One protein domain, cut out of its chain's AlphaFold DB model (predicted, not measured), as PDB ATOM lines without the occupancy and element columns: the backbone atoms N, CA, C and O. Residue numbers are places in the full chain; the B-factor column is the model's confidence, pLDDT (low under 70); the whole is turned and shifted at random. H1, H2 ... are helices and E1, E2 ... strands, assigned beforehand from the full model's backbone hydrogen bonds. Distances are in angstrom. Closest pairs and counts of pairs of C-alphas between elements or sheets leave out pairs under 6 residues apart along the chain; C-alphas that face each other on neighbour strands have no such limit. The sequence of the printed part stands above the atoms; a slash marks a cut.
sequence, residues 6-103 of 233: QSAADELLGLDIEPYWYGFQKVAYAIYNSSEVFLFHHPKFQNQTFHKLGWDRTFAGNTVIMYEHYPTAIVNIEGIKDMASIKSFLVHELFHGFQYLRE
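AT A GLANCE: This is residues 6 to 103 of the 233 residues of an uncharacterized protein of Paenibacillus sp. 453mf (UniProt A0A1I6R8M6). A strongly twisted, curled sheet of five strands has the long helix H2 packed along one face and the short helix H1 on the same face, nearer the other edge, which gives two layers, helices on one face of a sheet. The printed part has 98 residues, with named elements in the order H1 E1 E2 E3 E4 E5 H2. The mixed sheet runs E3 E2 E1 E5 E4, and the class is mixed, helices and strands. The whole is compact, with a radius of gyration of the C-alphas of 12.5 A, and spans 34 by 29 by 26 A.

IN THESE COORDINATES: Find C-alpha 6 at (11.099, 9.620, 5.047); from there H1 runs to residue 12, 9.8 A. Next come E1, residues 28 to 32, 13.6 A; E2, residues 36 to 40, 13.3 A; E3, residues 51 to 54, 10.3 A; and E4, residues 63 to 67, 11.7 A. E5, residues 70 to 76, covers 18.9 A. H2, residues 83 to 101, covers 26.5 A and ends at C-alpha 101 at (10.431, 16.123, 32.852).

HOW THE PARTS SIT: E1 E2 E3 form a meander, each strand the antiparallel neighbour of the one before; look at N 38 and O 31, 2.9 A, and N 53 and O 37, 2.8 A. E1 and E5 are parallel, with N 30 and O 73 at 2.8 A. E4 and E5 are an antiparallel hairpin, with N 65 and O 72 at 2.8 A. H2 is over E5 at a height over the sheet of 8.3 A, the closest C-alphas being those of Ala 73 and Glu 93, 5.3 A. H1, at 9.8 A, is only just over E2 and E1, with 3 C-alphas on each. In H1 and H2 every O i to N i+4 pair is within hydrogen-bond range.

THE WHOLE: The C-alphas of Tyr 22 and Ser 35 are the two farthest apart, 35.8 A. The printed part has no cut; the link H1 to E1, 15 residues, is long. Confidence is low at residues 20 to 21 and 46 to 48.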
ATOM      1  N   GLN A   6       9.691   9.999   5.085       93.38
ATOM      2  CA  GLN A   6      11.099   9.620   5.047       93.38
ATOM      3  C   GLN A   6      11.992  10.854   4.895       93.38
ATOM      4  O   GLN A   6      12.926  11.021   5.669       93.38
ATOM      5  N   SER A   7      11.666  11.762   3.966       92.25
ATOM      6  CA  SER A   7      12.437  13.006   3.813       92.25
ATOM      7  C   SER A   7      12.351  13.890   5.056       92.25
ATOM      8  O   SER A   7      13.345  14.492   5.451       92.25
ATOM      9  N   ALA A   8      11.183  13.932   5.708       93.31
ATOM     10  CA  ALA A   8      11.028  14.653   6.965       93.31
ATOM     11  C   ALA A   8      11.895  14.036   8.067       93.31
ATOM     12  O   ALA A   8      12.578  14.759   8.788       93.31
ATOM     13  N   ALA A   9      11.895  12.707   8.178       93.94
ATOM     14  CA  ALA A   9      12.697  11.988   9.152       93.94
ATOM     15  C   ALA A   9      14.194  12.254   8.969       93.94
ATOM     16  O   ALA A   9      14.871  12.563   9.949       93.94
ATOM     17  N   ASP A  10      14.686  12.200   7.731       92.19
ATOM     18  CA  ASP A  10      16.093  12.444   7.410       92.19
ATOM     19  C   ASP A  10      16.520  13.868   7.808       92.19
ATOM     20  O   ASP A  10      17.577  14.058   8.411       92.19
ATOM     21  N   GLU A  11      15.677  14.874   7.560       91.94
ATOM     22  CA  GLU A  11      15.934  16.249   8.005       91.94
ATOM     23  C   GLU A  11      15.915  16.411   9.530       91.94
ATOM     24  O   GLU A  11      16.655  17.231  10.080       91.94
ATOM     25  N   LEU A  12      15.065  15.655  10.225       92.12
ATOM     26  CA  LEU A  12      14.947  15.713  11.682       92.12
ATOM     27  C   LEU A  12      16.124  15.053  12.407       92.12
ATOM     28  O   LEU A  12      16.328  15.343  13.583       92.12
ATOM     29  N   LEU A  13      16.939  14.236  11.730       88.94
ATOM     30  CA  LEU A  13      18.184  13.713  12.306       88.94
ATOM     31  C   LEU A  13      19.193  14.817  12.631       88.94
ATOM     32  O   LEU A  13      19.989  14.669  13.554       88.94
ATOM     33  N   GLY A  14      19.143  15.927  11.893       83.75
ATOM     34  CA  GLY A  14      19.963  17.110  12.140       83.75
ATOM     35  C   GLY A  14      19.320  18.133  13.077       83.75
ATOM     36  O   GLY A  14      19.844  19.240  13.196       83.75
ATOM     37  N   LEU A  15      18.171  17.827  13.694       83.12
ATOM     38  CA  LEU A  15      17.472  18.779  14.551       83.12
ATOM     39  C   LEU A  15      18.226  18.965  15.874       83.12
ATOM     40  O   LEU A  15      18.094  18.173  16.811       83.12
ATOM     41  N   ASP A  16      18.974  20.061  15.960       81.38
ATOM     42  CA  ASP A  16      19.573  20.512  17.205       81.38
ATOM     43  C   ASP A  16      18.747  21.637  17.833       81.38
ATOM     44  O   ASP A  16      18.585  22.716  17.264       81.38
ATOM     45  N   ILE A  17      18.191  21.356  19.010       76.56
ATOM     46  CA  ILE A  17      17.333  22.282  19.761       76.56
ATOM     47  C   ILE A  17      17.894  22.617  21.139       76.56
ATOM     48  O   ILE A  17      17.359  23.482  21.829       76.56
ATOM     49  N   GLU A  18      18.989  21.966  21.534       73.31
ATOM     50  CA  GLU A  18      19.690  22.264  22.785       73.31
ATOM     51  C   GLU A  18      20.235  23.705  22.824       73.31
ATOM     52  O   GLU A  18      20.153  24.329  23.881       73.31
ATOM     53  N   PRO A  19      20.702  24.309  21.708       72.75
ATOM     54  CA  PRO A  19      21.163  25.695  21.715       72.75
ATOM     55  C   PRO A  19      20.067  26.721  22.004       72.75
ATOM     56  O   PRO A  19      20.376  27.811  22.486       72.75
ATOM     57  N   TYR A  20      18.799  26.409  21.709       68.50
ATOM     58  CA  TYR A  20      17.703  27.349  21.952       68.50
ATOM     59  C   TYR A  20      17.461  27.547  23.441       68.50
ATOM     60  O   TYR A  20      17.126  28.661  23.862       68.50
ATOM     61  N   TRP A  21      17.663  26.484  24.233       69.75
ATOM     62  CA  TRP A  21      17.396  26.518  25.655       69.75
ATOM     63  C   TRP A  21      18.429  25.784  26.521       69.75
ATOM     64  O   TRP A  21      18.670  24.587  26.395       69.75
ATOM     65  N   TYR A  22      19.008  26.502  27.480       71.31
ATOM     66  CA  TYR A  22      19.986  25.953  28.407       71.31
ATOM     67  C   TYR A  22      19.376  24.875  29.298       71.31
ATOM     68  O   TYR A  22      18.355  25.080  29.953       71.31
ATOM     69  N   GLY A  23      20.041  23.721  29.345       77.56
ATOM     70  CA  GLY A  23      19.568  22.572  30.110       77.56
ATOM     71  C   GLY A  23      18.337  21.897  29.505       77.56
ATOM     72  O   GLY A  23      17.710  21.085  30.188       77.56
ATOM     73  N   PHE A  24      17.982  22.215  28.253       83.50
ATOM     74  CA  PHE A  24      16.904  21.543  27.546       83.50
ATOM     75  C   PHE A  24      17.204  20.053  27.411       83.50
ATOM     76  O   PHE A  24      18.219  19.649  26.845       83.50
ATOM     77  N   GLN A  25      16.297  19.232  27.928       84.81
ATOM     78  CA  GLN A  25      16.386  17.784  27.843       84.81
ATOM     79  C   GLN A  25      15.309  17.278  26.887       84.81
ATOM     80  O   GLN A  25      14.117  17.370  27.180       84.81
ATOM     81  N   LYS A  26      15.746  16.719  25.756       86.62
ATOM     82  CA  LYS A  26      14.864  16.064  24.788       86.62
ATOM     83  C   LYS A  26      14.211  14.831  25.419       86.62
ATOM     84  O   LYS A  26      14.898  13.945  25.930       86.62
ATOM     85  N   VAL A  27      12.884  14.773  25.350       92.44
ATOM     86  CA  VAL A  27      12.137  13.513  25.452       92.44
ATOM     87  C   VAL A  27      12.284  12.722  24.145       92.44
ATOM     88  O   VAL A  27      12.877  13.216  23.181       92.44
ATOM     89  N   ALA A  28      11.759  11.497  24.093       94.81
ATOM     90  CA  ALA A  28      11.649  10.797  22.817       94.81
ATOM     91  C   ALA A  28      10.654  11.548  21.924       94.81
ATOM     92  O   ALA A  28       9.823  12.315  22.418       94.81
ATOM     93  N   TYR A  29      10.711  11.344  20.615       95.81
ATOM     94  CA  TYR A  29       9.713  11.945  19.739       95.81
ATOM     95  C   TYR A  29       9.415  11.098  18.519       95.81
ATOM     96  O   TYR A  29      10.232  10.277  18.125       95.81
ATOM     97  N   ALA A  30       8.256  11.307  17.909       97.19
ATOM     98  CA  ALA A  30       7.876  10.657  16.675       97.19
ATOM     99  C   ALA A  30       7.149  11.608  15.724       97.19
ATOM    100  O   ALA A  30       6.365  12.461  16.143       97.19
ATOM    101  N   ILE A  31       7.374  11.406  14.431       97.44
ATOM    102  CA  ILE A  31       6.486  11.912  13.384       97.44
ATOM    103  C   ILE A  31       5.705  10.745  12.799       97.44
ATOM    104  O   ILE A  31       6.213   9.621  12.747       97.44
ATOM    105  N   TYR A  32       4.472  10.991  12.377       97.44
ATOM    106  CA  TYR A  32       3.630   9.920  11.869       97.44
ATOM    107  C   TYR A  32       2.606  10.399  10.840       97.44
ATOM    108  O   TYR A  32       2.315  11.590  10.723       97.44
ATOM    109  N   ASN A  33       2.063   9.438  10.099       95.88
ATOM    110  CA  ASN A  33       0.881   9.578   9.253       95.88
ATOM    111  C   ASN A  33      -0.085   8.410   9.533       95.88
ATOM    112  O   ASN A  33       0.158   7.601  10.427       95.88
ATOM    113  N   SER A  34      -1.162   8.285   8.760       94.50
ATOM    114  CA  SER A  34      -2.174   7.228   8.915       94.50
ATOM    115  C   SER A  34      -1.673   5.792   8.702       94.50
ATOM    116  O   SER A  34      -2.439   4.849   8.893       94.50
ATOM    117  N   SER A  35      -0.414   5.597   8.299       94.94
ATOM    118  CA  SER A  35       0.173   4.283   8.006       94.94
ATOM    119  C   SER A  35       1.412   3.967   8.848       94.94
ATOM    120  O   SER A  35       1.584   2.833   9.296       94.94
ATOM    121  N   GLU A  36       2.288   4.945   9.068       96.69
ATOM    122  CA  GLU A  36       3.640   4.732   9.582       96.69
ATOM    123  C   GLU A  36       4.000   5.748  10.667       96.69
ATOM    124  O   GLU A  36       3.593   6.910  10.624       96.69
ATOM    125  N   VAL A  37       4.822   5.305  11.617       97.31
ATOM    126  CA  VAL A  37       5.354   6.109  12.720       97.31
ATOM    127  C   VAL A  37       6.873   5.971  12.730       97.31
ATOM    128  O   VAL A  37       7.408   4.866  12.666       97.31
ATOM    129  N   PHE A  38       7.576   7.094  12.809       97.00
ATOM    130  CA  PHE A  38       9.033   7.150  12.856       97.00
ATOM    131  C   PHE A  38       9.434   7.693  14.226       97.00
ATOM    132  O   PHE A  38       9.216   8.869  14.502       97.00
ATOM    133  N   LEU A  39       9.972   6.826  15.088       96.00
ATOM    134  CA  LEU A  39      10.274   7.096  16.495       96.00
ATOM    135  C   LEU A  39      11.772   7.345  16.713       96.00
ATOM    136  O   LEU A  39      12.605   6.509  16.381       96.00
ATOM    137  N   PHE A  40      12.115   8.455  17.349       94.75
ATOM    138  CA  PHE A  40      13.471   8.942  17.567       94.75
ATOM    139  C   PHE A  40      13.814   8.949  19.058       94.75
ATOM    140  O   PHE A  40      12.982   9.274  19.909       94.75
ATOM    141  N   HIS A  41      15.073   8.629  19.366       90.62
ATOM    142  CA  HIS A  41      15.685   8.780  20.696       90.62
ATOM    143  C   HIS A  41      14.939   8.106  21.862       90.62
ATOM    144  O   HIS A  41      15.089   8.497  23.020       90.62
ATOM    145  N   HIS A  42      14.154   7.067  21.583       93.25
ATOM    146  CA  HIS A  42      13.451   6.326  22.620       93.25
ATOM    147  C   HIS A  42      14.383   5.293  23.293       93.25
ATOM    148  O   HIS A  42      14.994   4.488  22.584       93.25
ATOM    149  N   PRO A  43      14.474   5.227  24.640       91.81
ATOM    150  CA  PRO A  43      15.437   4.365  25.346       91.81
ATOM    151  C   PRO A  43      15.333   2.867  25.030       91.81
ATOM    152  O   PRO A  43      16.325   2.150  25.093       91.81
ATOM    153  N   LYS A  44      14.142   2.390  24.658       91.56
ATOM    154  CA  LYS A  44      13.912   0.999  24.223       91.56
ATOM    155  C   LYS A  44      14.641   0.632  22.918       91.56
ATOM    156  O   LYS A  44      14.923  -0.539  22.698       91.56
ATOM    157  N   PHE A  45      14.947   1.613  22.065       88.69
ATOM    158  CA  PHE A  45      15.482   1.410  20.711       88.69
ATOM    159  C   PHE A  45      16.868   2.049  20.530       88.69
ATOM    160  O   PHE A  45      17.209   2.533  19.450       88.69
ATOM    161  N   GLN A  46      17.677   2.051  21.597       68.56
ATOM    162  CA  GLN A  46      19.088   2.441  21.546       68.56
ATOM    163  C   GLN A  46      19.768   1.663  20.407       68.56
ATOM    164  O   GLN A  46      19.701   0.439  20.422       68.56
ATOM    165  N   ASN A  47      20.346   2.378  19.423       69.00
ATOM    166  CA  ASN A  47      21.133   1.922  18.247       69.00
ATOM    167  C   ASN A  47      20.567   2.298  16.865       69.00
ATOM    168  O   ASN A  47      21.252   2.076  15.867       69.00
ATOM    169  N   GLN A  48      19.367   2.871  16.769       68.31
ATOM    170  CA  GLN A  48      18.833   3.372  15.495       68.31
ATOM    171  C   GLN A  48      18.687   4.894  15.532       68.31
ATOM    172  O   GLN A  48      18.358   5.468  16.569       68.31
ATOM    173  N   THR A  49      18.937   5.545  14.393       81.88
ATOM    174  CA  THR A  49      18.675   6.979  14.193       81.88
ATOM    175  C   THR A  49      17.191   7.291  14.388       81.88
ATOM    176  O   THR A  49      16.835   8.239  15.081       81.88
ATOM    177  N   PHE A  50      16.331   6.424  13.855       91.12
ATOM    178  CA  PHE A  50      14.920   6.317  14.196       91.12
ATOM    179  C   PHE A  50      14.445   4.874  13.992       91.12
ATOM    180  O   PHE A  50      15.048   4.109  13.238       91.12
ATOM    181  N   HIS A  51      13.350   4.508  14.647       94.06
ATOM    182  CA  HIS A  51      12.705   3.210  14.544       94.06
ATOM    183  C   HIS A  51      11.356   3.346  13.837       94.06
ATOM    184  O   HIS A  51      10.542   4.196  14.201       94.06
ATOM    185  N   LYS A  52      11.115   2.509  12.827       95.19
ATOM    186  CA  LYS A  52       9.863   2.510  12.067       95.19
ATOM    187  C   LYS A  52       8.855   1.556  12.698       95.19
ATOM    188  O   LYS A  52       9.139   0.375  12.877       95.19
ATOM    189  N   LEU A  53       7.670   2.073  12.982       95.44
ATOM    190  CA  LEU A  53       6.538   1.365  13.563       95.44
ATOM    191  C   LEU A  53       5.325   1.479  12.627       95.44
ATOM    192  O   LEU A  53       5.232   2.405  11.817       95.44
ATOM    193  N   GLY A  54       4.389   0.538  12.745       96.56
ATOM    194  CA  GLY A  54       3.062   0.692  12.148       96.56
ATOM    195  C   GLY A  54       2.239   1.694  12.951       96.56
ATOM    196  O   GLY A  54       2.353   1.739  14.177       96.56
ATOM    197  N   TRP A  55       1.421   2.495  12.271       97.12
ATOM    198  CA  TRP A  55       0.506   3.401  12.954       97.12
ATOM    199  C   TRP A  55      -0.571   2.632  13.733       97.12
ATOM    200  O   TRP A  55      -1.145   1.657  13.243       97.12
ATOM    201  N   ASP A  56      -0.873   3.108  14.939       95.25
ATOM    202  CA  ASP A  56      -2.022   2.682  15.728       95.25
ATOM    203  C   ASP A  56      -2.658   3.882  16.456       95.25
ATOM    204  O   ASP A  56      -2.195   5.021  16.373       95.25
ATOM    205  N   ARG A  57      -3.736   3.629  17.207       94.69
ATOM    206  CA  ARG A  57      -4.520   4.676  17.884       94.69
ATOM    207  C   ARG A  57      -3.785   5.404  19.015       94.69
ATOM    208  O   ARG A  57      -4.315   6.400  19.498       94.69
ATOM    209  N   THR A  58      -2.623   4.926  19.462       94.50
ATOM    210  CA  THR A  58      -1.804   5.641  20.452       94.50
ATOM    211  C   THR A  58      -1.152   6.889  19.854       94.50
ATOM    212  O   THR A  58      -0.922   7.855  20.579       94.50
ATOM    213  N   PHE A  59      -0.943   6.913  18.534       96.12
ATOM    214  CA  PHE A  59      -0.418   8.055  17.791       96.12
ATOM    215  C   PHE A  59      -1.571   8.880  17.204       96.12
ATOM    216  O   PHE A  59      -1.948   8.726  16.041       96.12
ATOM    217  N   ALA A  60      -2.172   9.744  18.025       93.62
ATOM    218  CA  ALA A  60      -3.304  10.580  17.630       93.62
ATOM    219  C   ALA A  60      -3.171  12.023  18.143       93.62
ATOM    220  O   ALA A  60      -3.044  12.258  19.343       93.62
ATOM    221  N   GLY A  61      -3.276  12.984  17.222       91.81
ATOM    222  CA  GLY A  61      -3.065  14.405  17.482       91.81
ATOM    223  C   GLY A  61      -1.587  14.809  17.494       91.81
ATOM    224  O   GLY A  61      -0.696  14.026  17.176       91.81
ATOM    225  N   ASN A  62      -1.351  16.059  17.879       93.12
ATOM    226  CA  ASN A  62      -0.023  16.573  18.192       93.12
ATOM    227  C   ASN A  62      -0.004  16.799  19.700       93.12
ATOM    228  O   ASN A  62      -0.844  17.544  20.202       93.12
ATOM    229  N   THR A  63       0.814  16.036  20.419       92.50
ATOM    230  CA  THR A  63       0.837  16.050  21.887       92.50
ATOM    231  C   THR A  63       2.052  15.287  22.425       92.50
ATOM    232  O   THR A  63       2.861  14.755  21.663       92.50
ATOM    233  N   VAL A  64       2.154  15.146  23.748       93.62
ATOM    234  CA  VAL A  64       3.082  14.230  24.420       93.62
ATOM    235  C   VAL A  64       2.315  13.029  24.967       93.62
ATOM    236  O   VAL A  64       1.380  13.178  25.752       93.62
ATOM    237  N   ILE A  65       2.746  11.825  24.599       95.75
ATOM    238  CA  ILE A  65       2.188  10.556  25.080       95.75
ATOM    239  C   ILE A  65       3.197   9.797  25.945       95.75
ATOM    240  O   ILE A  65       4.404  10.012  25.863       95.75
ATOM    241  N   MET A  66       2.705   8.851  26.747       95.88
ATOM    242  CA  MET A  66       3.545   7.879  27.452       95.88
ATOM    243  C   MET A  66       3.645   6.595  26.628       95.88
ATOM    244  O   MET A  66       2.932   5.625  26.884       95.88
ATOM    245  N   TYR A  67       4.519   6.594  25.624       95.94
ATOM    246  CA  TYR A  67       4.787   5.404  24.822       95.94
ATOM    247  C   TYR A  67       5.805   4.526  25.548       95.94
ATOM    248  O   TYR A  67       6.853   5.017  25.949       95.94
ATOM    249  N   GLU A  68       5.493   3.245  25.776       94.88
ATOM    250  CA  GLU A  68       6.421   2.298  26.426       94.88
ATOM    251  C   GLU A  68       7.015   2.837  27.747       94.88
ATOM    252  O   GLU A  68       8.199   2.675  28.043       94.88
ATOM    253  N   HIS A  69       6.173   3.508  28.543       94.38
ATOM    254  CA  HIS A  69       6.526   4.153  29.816       94.38
ATOM    255  C   HIS A  69       7.557   5.289  29.725       94.38
ATOM    256  O   HIS A  69       8.117   5.687  30.748       94.38
ATOM    257  N   TYR A  70       7.762   5.869  28.542       94.56
ATOM    258  CA  TYR A  70       8.638   7.016  28.341       94.56
ATOM    259  C   TYR A  70       7.893   8.180  27.662       94.56
ATOM    260  O   TYR A  70       7.146   7.960  26.701       94.56
ATOM    261  N   PRO A  71       8.068   9.430  28.135       95.50
ATOM    262  CA  PRO A  71       7.435  10.583  27.508       95.50
ATOM    263  C   PRO A  71       7.922  10.720  26.064       95.50
ATOM    264  O   PRO A  71       9.124  10.674  25.790       95.50
ATOM    265  N   THR A  72       6.972  10.860  25.146       96.94
ATOM    266  CA  THR A  72       7.217  10.879  23.706       96.94
ATOM    267  C   THR A  72       6.366  11.961  23.052       96.94
ATOM    268  O   THR A  72       5.142  11.872  23.067       96.94
ATOM    269  N   ALA A  73       7.005  12.979  22.481       96.50
ATOM    270  CA  ALA A  73       6.332  14.001  21.681       96.50
ATOM    271  C   ALA A  73       5.921  13.419  20.320       96.50
ATOM    272  O   ALA A  73       6.747  12.806  19.653       96.50
ATOM    273  N   ILE A  74       4.676  13.594  19.889       97.75
ATOM    274  CA  ILE A  74       4.169  13.060  18.620       97.75
ATOM    275  C   ILE A  74       3.628  14.183  17.739       97.75
ATOM    276  O   ILE A  74       2.967  15.094  18.230       97.75
ATOM    277  N   VAL A  75       3.904  14.113  16.436       97.12
ATOM    278  CA  VAL A  75       3.401  15.074  15.445       97.12
ATOM    279  C   VAL A  75       2.867  14.343  14.217       97.12
ATOM    280  O   VAL A  75       3.601  13.599  13.559       97.12
ATOM    281  N   ASN A  76       1.603  14.590  13.879       96.50
ATOM    282  CA  ASN A  76       1.022  14.191  12.604       96.50
ATOM    283  C   ASN A  76       1.519  15.129  11.500       96.50
ATOM    284  O   ASN A  76       1.372  16.349  11.600       96.50
ATOM    285  N   ILE A  77       2.083  14.560  10.438       95.50
ATOM    286  CA  ILE A  77       2.596  15.331   9.302       95.50
ATOM    287  C   ILE A  77       1.635  15.391   8.107       95.50
ATOM    288  O   ILE A  77       1.920  16.088   7.132       95.50
ATOM    289  N   GLU A  78       0.507  14.676   8.151       93.06
ATOM    290  CA  GLU A  78      -0.475  14.668   7.064       93.06
ATOM    291  C   GLU A  78      -1.021  16.072   6.783       93.06
ATOM    292  O   GLU A  78      -1.401  16.818   7.686       93.06
ATOM    293  N   GLY A  79      -1.051  16.447   5.502       90.12
ATOM    294  CA  GLY A  79      -1.510  17.761   5.050       90.12
ATOM    295  C   GLY A  79      -0.528  18.919   5.285       90.12
ATOM    296  O   GLY A  79      -0.792  20.033   4.820       90.12
ATOM    297  N   ILE A  80       0.618  18.691   5.941       91.12
ATOM    298  CA  ILE A  80       1.655  19.714   6.129       91.12
ATOM    299  C   ILE A  80       2.534  19.805   4.875       91.12
ATOM    300  O   ILE A  80       3.002  18.808   4.324       91.12
ATOM    301  N   LYS A  81       2.745  21.036   4.395       90.00
ATOM    302  CA  LYS A  81       3.402  21.302   3.103       90.00
ATOM    303  C   LYS A  81       4.858  21.740   3.221       90.00
ATOM    304  O   LYS A  81       5.564  21.711   2.217       90.00
ATOM    305  N   ASP A  82       5.295  22.172   4.400       90.31
ATOM    306  CA  ASP A  82       6.627  22.730   4.611       90.31
ATOM    307  C   ASP A  82       7.284  22.199   5.898       90.31
ATOM    308  O   ASP A  82       6.630  21.922   6.906       90.31
ATOM    309  N   MET A  83       8.607  22.040   5.848       91.56
ATOM    310  CA  MET A  83       9.384  21.474   6.952       91.56
ATOM    311  C   MET A  83       9.497  22.421   8.144       91.56
ATOM    312  O   MET A  83       9.720  21.960   9.263       91.56
ATOM    313  N   ALA A  84       9.346  23.731   7.932       88.12
ATOM    314  CA  ALA A  84       9.379  24.698   9.022       88.12
ATOM    315  C   ALA A  84       8.170  24.504   9.948       88.12
ATOM    316  O   ALA A  84       8.336  24.508  11.167       88.12
ATOM    317  N   SER A  85       6.991  24.226   9.389       88.19
ATOM    318  CA  SER A  85       5.787  23.865  10.137       88.19
ATOM    319  C   SER A  85       5.980  22.581  10.948       88.19
ATOM    320  O   SER A  85       5.698  22.580  12.143       88.19
ATOM    321  N   ILE A  86       6.535  21.516  10.350       91.25
ATOM    322  CA  ILE A  86       6.818  20.258  11.071       91.25
ATOM    323  C   ILE A  86       7.782  20.506  12.238       91.25
ATOM    324  O   ILE A  86       7.507  20.088  13.362       91.25
ATOM    325  N   LYS A  87       8.889  21.223  11.998       90.69
ATOM    326  CA  LYS A  87       9.867  21.571  13.042       90.69
ATOM    327  C   LYS A  87       9.230  22.418  14.143       90.69
ATOM    328  O   LYS A  87       9.481  22.158  15.312       90.69
ATOM    329  N   SER A  88       8.381  23.381  13.787       86.06
ATOM    330  CA  SER A  88       7.662  24.232  14.741       86.06
ATOM    331  C   SER A  88       6.745  23.416  15.657       86.06
ATOM    332  O   SER A  88       6.845  23.532  16.878       86.06
ATOM    333  N   PHE A  89       5.908  22.537  15.090       87.62
ATOM    334  CA  PHE A  89       5.049  21.651  15.879       87.62
ATOM    335  C   PHE A  89       5.866  20.705  16.755       87.62
ATOM    336  O   PHE A  89       5.600  20.577  17.943       87.62
ATOM    337  N   LEU A  90       6.916  20.094  16.208       92.94
ATOM    338  CA  LEU A  90       7.745  19.168  16.970       92.94
ATOM    339  C   LEU A  90       8.459  19.853  18.137       92.94
ATOM    340  O   LEU A  90       8.482  19.315  19.238       92.94
ATOM    341  N   VAL A  91       9.024  21.042  17.922       89.25
ATOM    342  CA  VAL A  91       9.670  21.819  18.989       89.25
ATOM    343  C   VAL A  91       8.663  22.206  20.071       89.25
ATOM    344  O   VAL A  91       9.000  22.151  21.253       89.25
ATOM    345  N   HIS A  92       7.434  22.553  19.689       87.56
ATOM    346  CA  HIS A  92       6.347  22.827  20.628       87.56
ATOM    347  C   HIS A  92       6.024  21.604  21.504       87.56
ATOM    348  O   HIS A  92       6.030  21.711  22.729       87.56
ATOM    349  N   GLU A  93       5.863  20.420  20.915       91.00
ATOM    350  CA  GLU A  93       5.585  19.205  21.691       91.00
ATOM    351  C   GLU A  93       6.785  18.736  22.526       91.00
ATOM    352  O   GLU A  93       6.644  18.311  23.674       91.00
ATOM    353  N   LEU A  94       8.005  18.868  21.999       91.12
ATOM    354  CA  LEU A  94       9.231  18.603  22.755       91.12
ATOM    355  C   LEU A  94       9.349  19.531  23.967       91.12
ATOM    356  O   LEU A  94       9.828  19.106  25.021       91.12
ATOM    357  N   PHE A  95       8.884  20.774  23.842       87.25
ATOM    358  CA  PHE A  95       8.814  21.703  24.957       87.25
ATOM    359  C   PHE A  95       7.833  21.227  26.037       87.25
ATOM    360  O   PHE A  95       8.193  21.226  27.215       87.25
ATOM    361  N   HIS A  96       6.655  20.725  25.664       85.88
ATOM    362  CA  HIS A  96       5.736  20.094  26.618       85.88
ATOM    363  C   HIS A  96       6.351  18.864  27.297       85.88
ATOM    364  O   HIS A  96       6.218  18.689  28.512       85.88
ATOM    365  N   GLY A  97       7.111  18.057  26.555       89.75
ATOM    366  CA  GLY A  97       7.848  16.926  27.114       89.75
ATOM    367  C   GLY A  97       8.903  17.369  28.128       89.75
ATOM    368  O   GLY A  97       9.033  16.783  29.203       89.75
ATOM    369  N   PHE A  98       9.620  18.454  27.835       88.25
ATOM    370  CA  PHE A  98      10.567  19.047  28.772       88.25
ATOM    371  C   PHE A  98       9.879  19.578  30.037       88.25
ATOM    372  O   PHE A  98      10.354  19.318  31.143       88.25
ATOM    373  N   GLN A  99       8.738  20.267  29.905       84.75
ATOM    374  CA  GLN A  99       7.930  20.708  31.049       84.75
ATOM    375  C   GLN A  99       7.532  19.525  31.941       84.75
ATOM    376  O   GLN A  99       7.685  19.602  33.162       84.75
ATOM    377  N   TYR A 100       7.107  18.414  31.335       87.25
ATOM    378  CA  TYR A 100       6.795  17.178  32.049       87.25
ATOM    379  C   TYR A 100       8.006  16.642  32.828       87.25
ATOM    380  O   TYR A 100       7.902  16.391  34.028       87.25
ATOM    381  N   LEU A 101       9.185  16.555  32.195       88.44
ATOM    382  CA  LEU A 101      10.431  16.123  32.852       88.44
ATOM    383  C   LEU A 101      10.894  17.051  33.985       88.44
ATOM    384  O   LEU A 101      11.737  16.661  34.793       88.44
ATOM    385  N   ARG A 102      10.428  18.301  34.012       86.12
ATOM    386  CA  ARG A 102      10.731  19.280  35.066       86.12
ATOM    387  C   ARG A 102       9.649  19.354  36.145       86.12
ATOM    388  O   ARG A 102       9.750  20.214  37.016       86.12
ATOM    389  N   GLU A 103       8.636  18.487  36.086       85.81
ATOM    390  CA  GLU A 103       7.468  18.513  36.978       85.81
ATOM    391  C   GLU A 103       6.758  19.880  36.986       85.81
ATOM    392  O   GLU A 103       6.183  20.315  37.990       85.81
TER     393      GLU A 103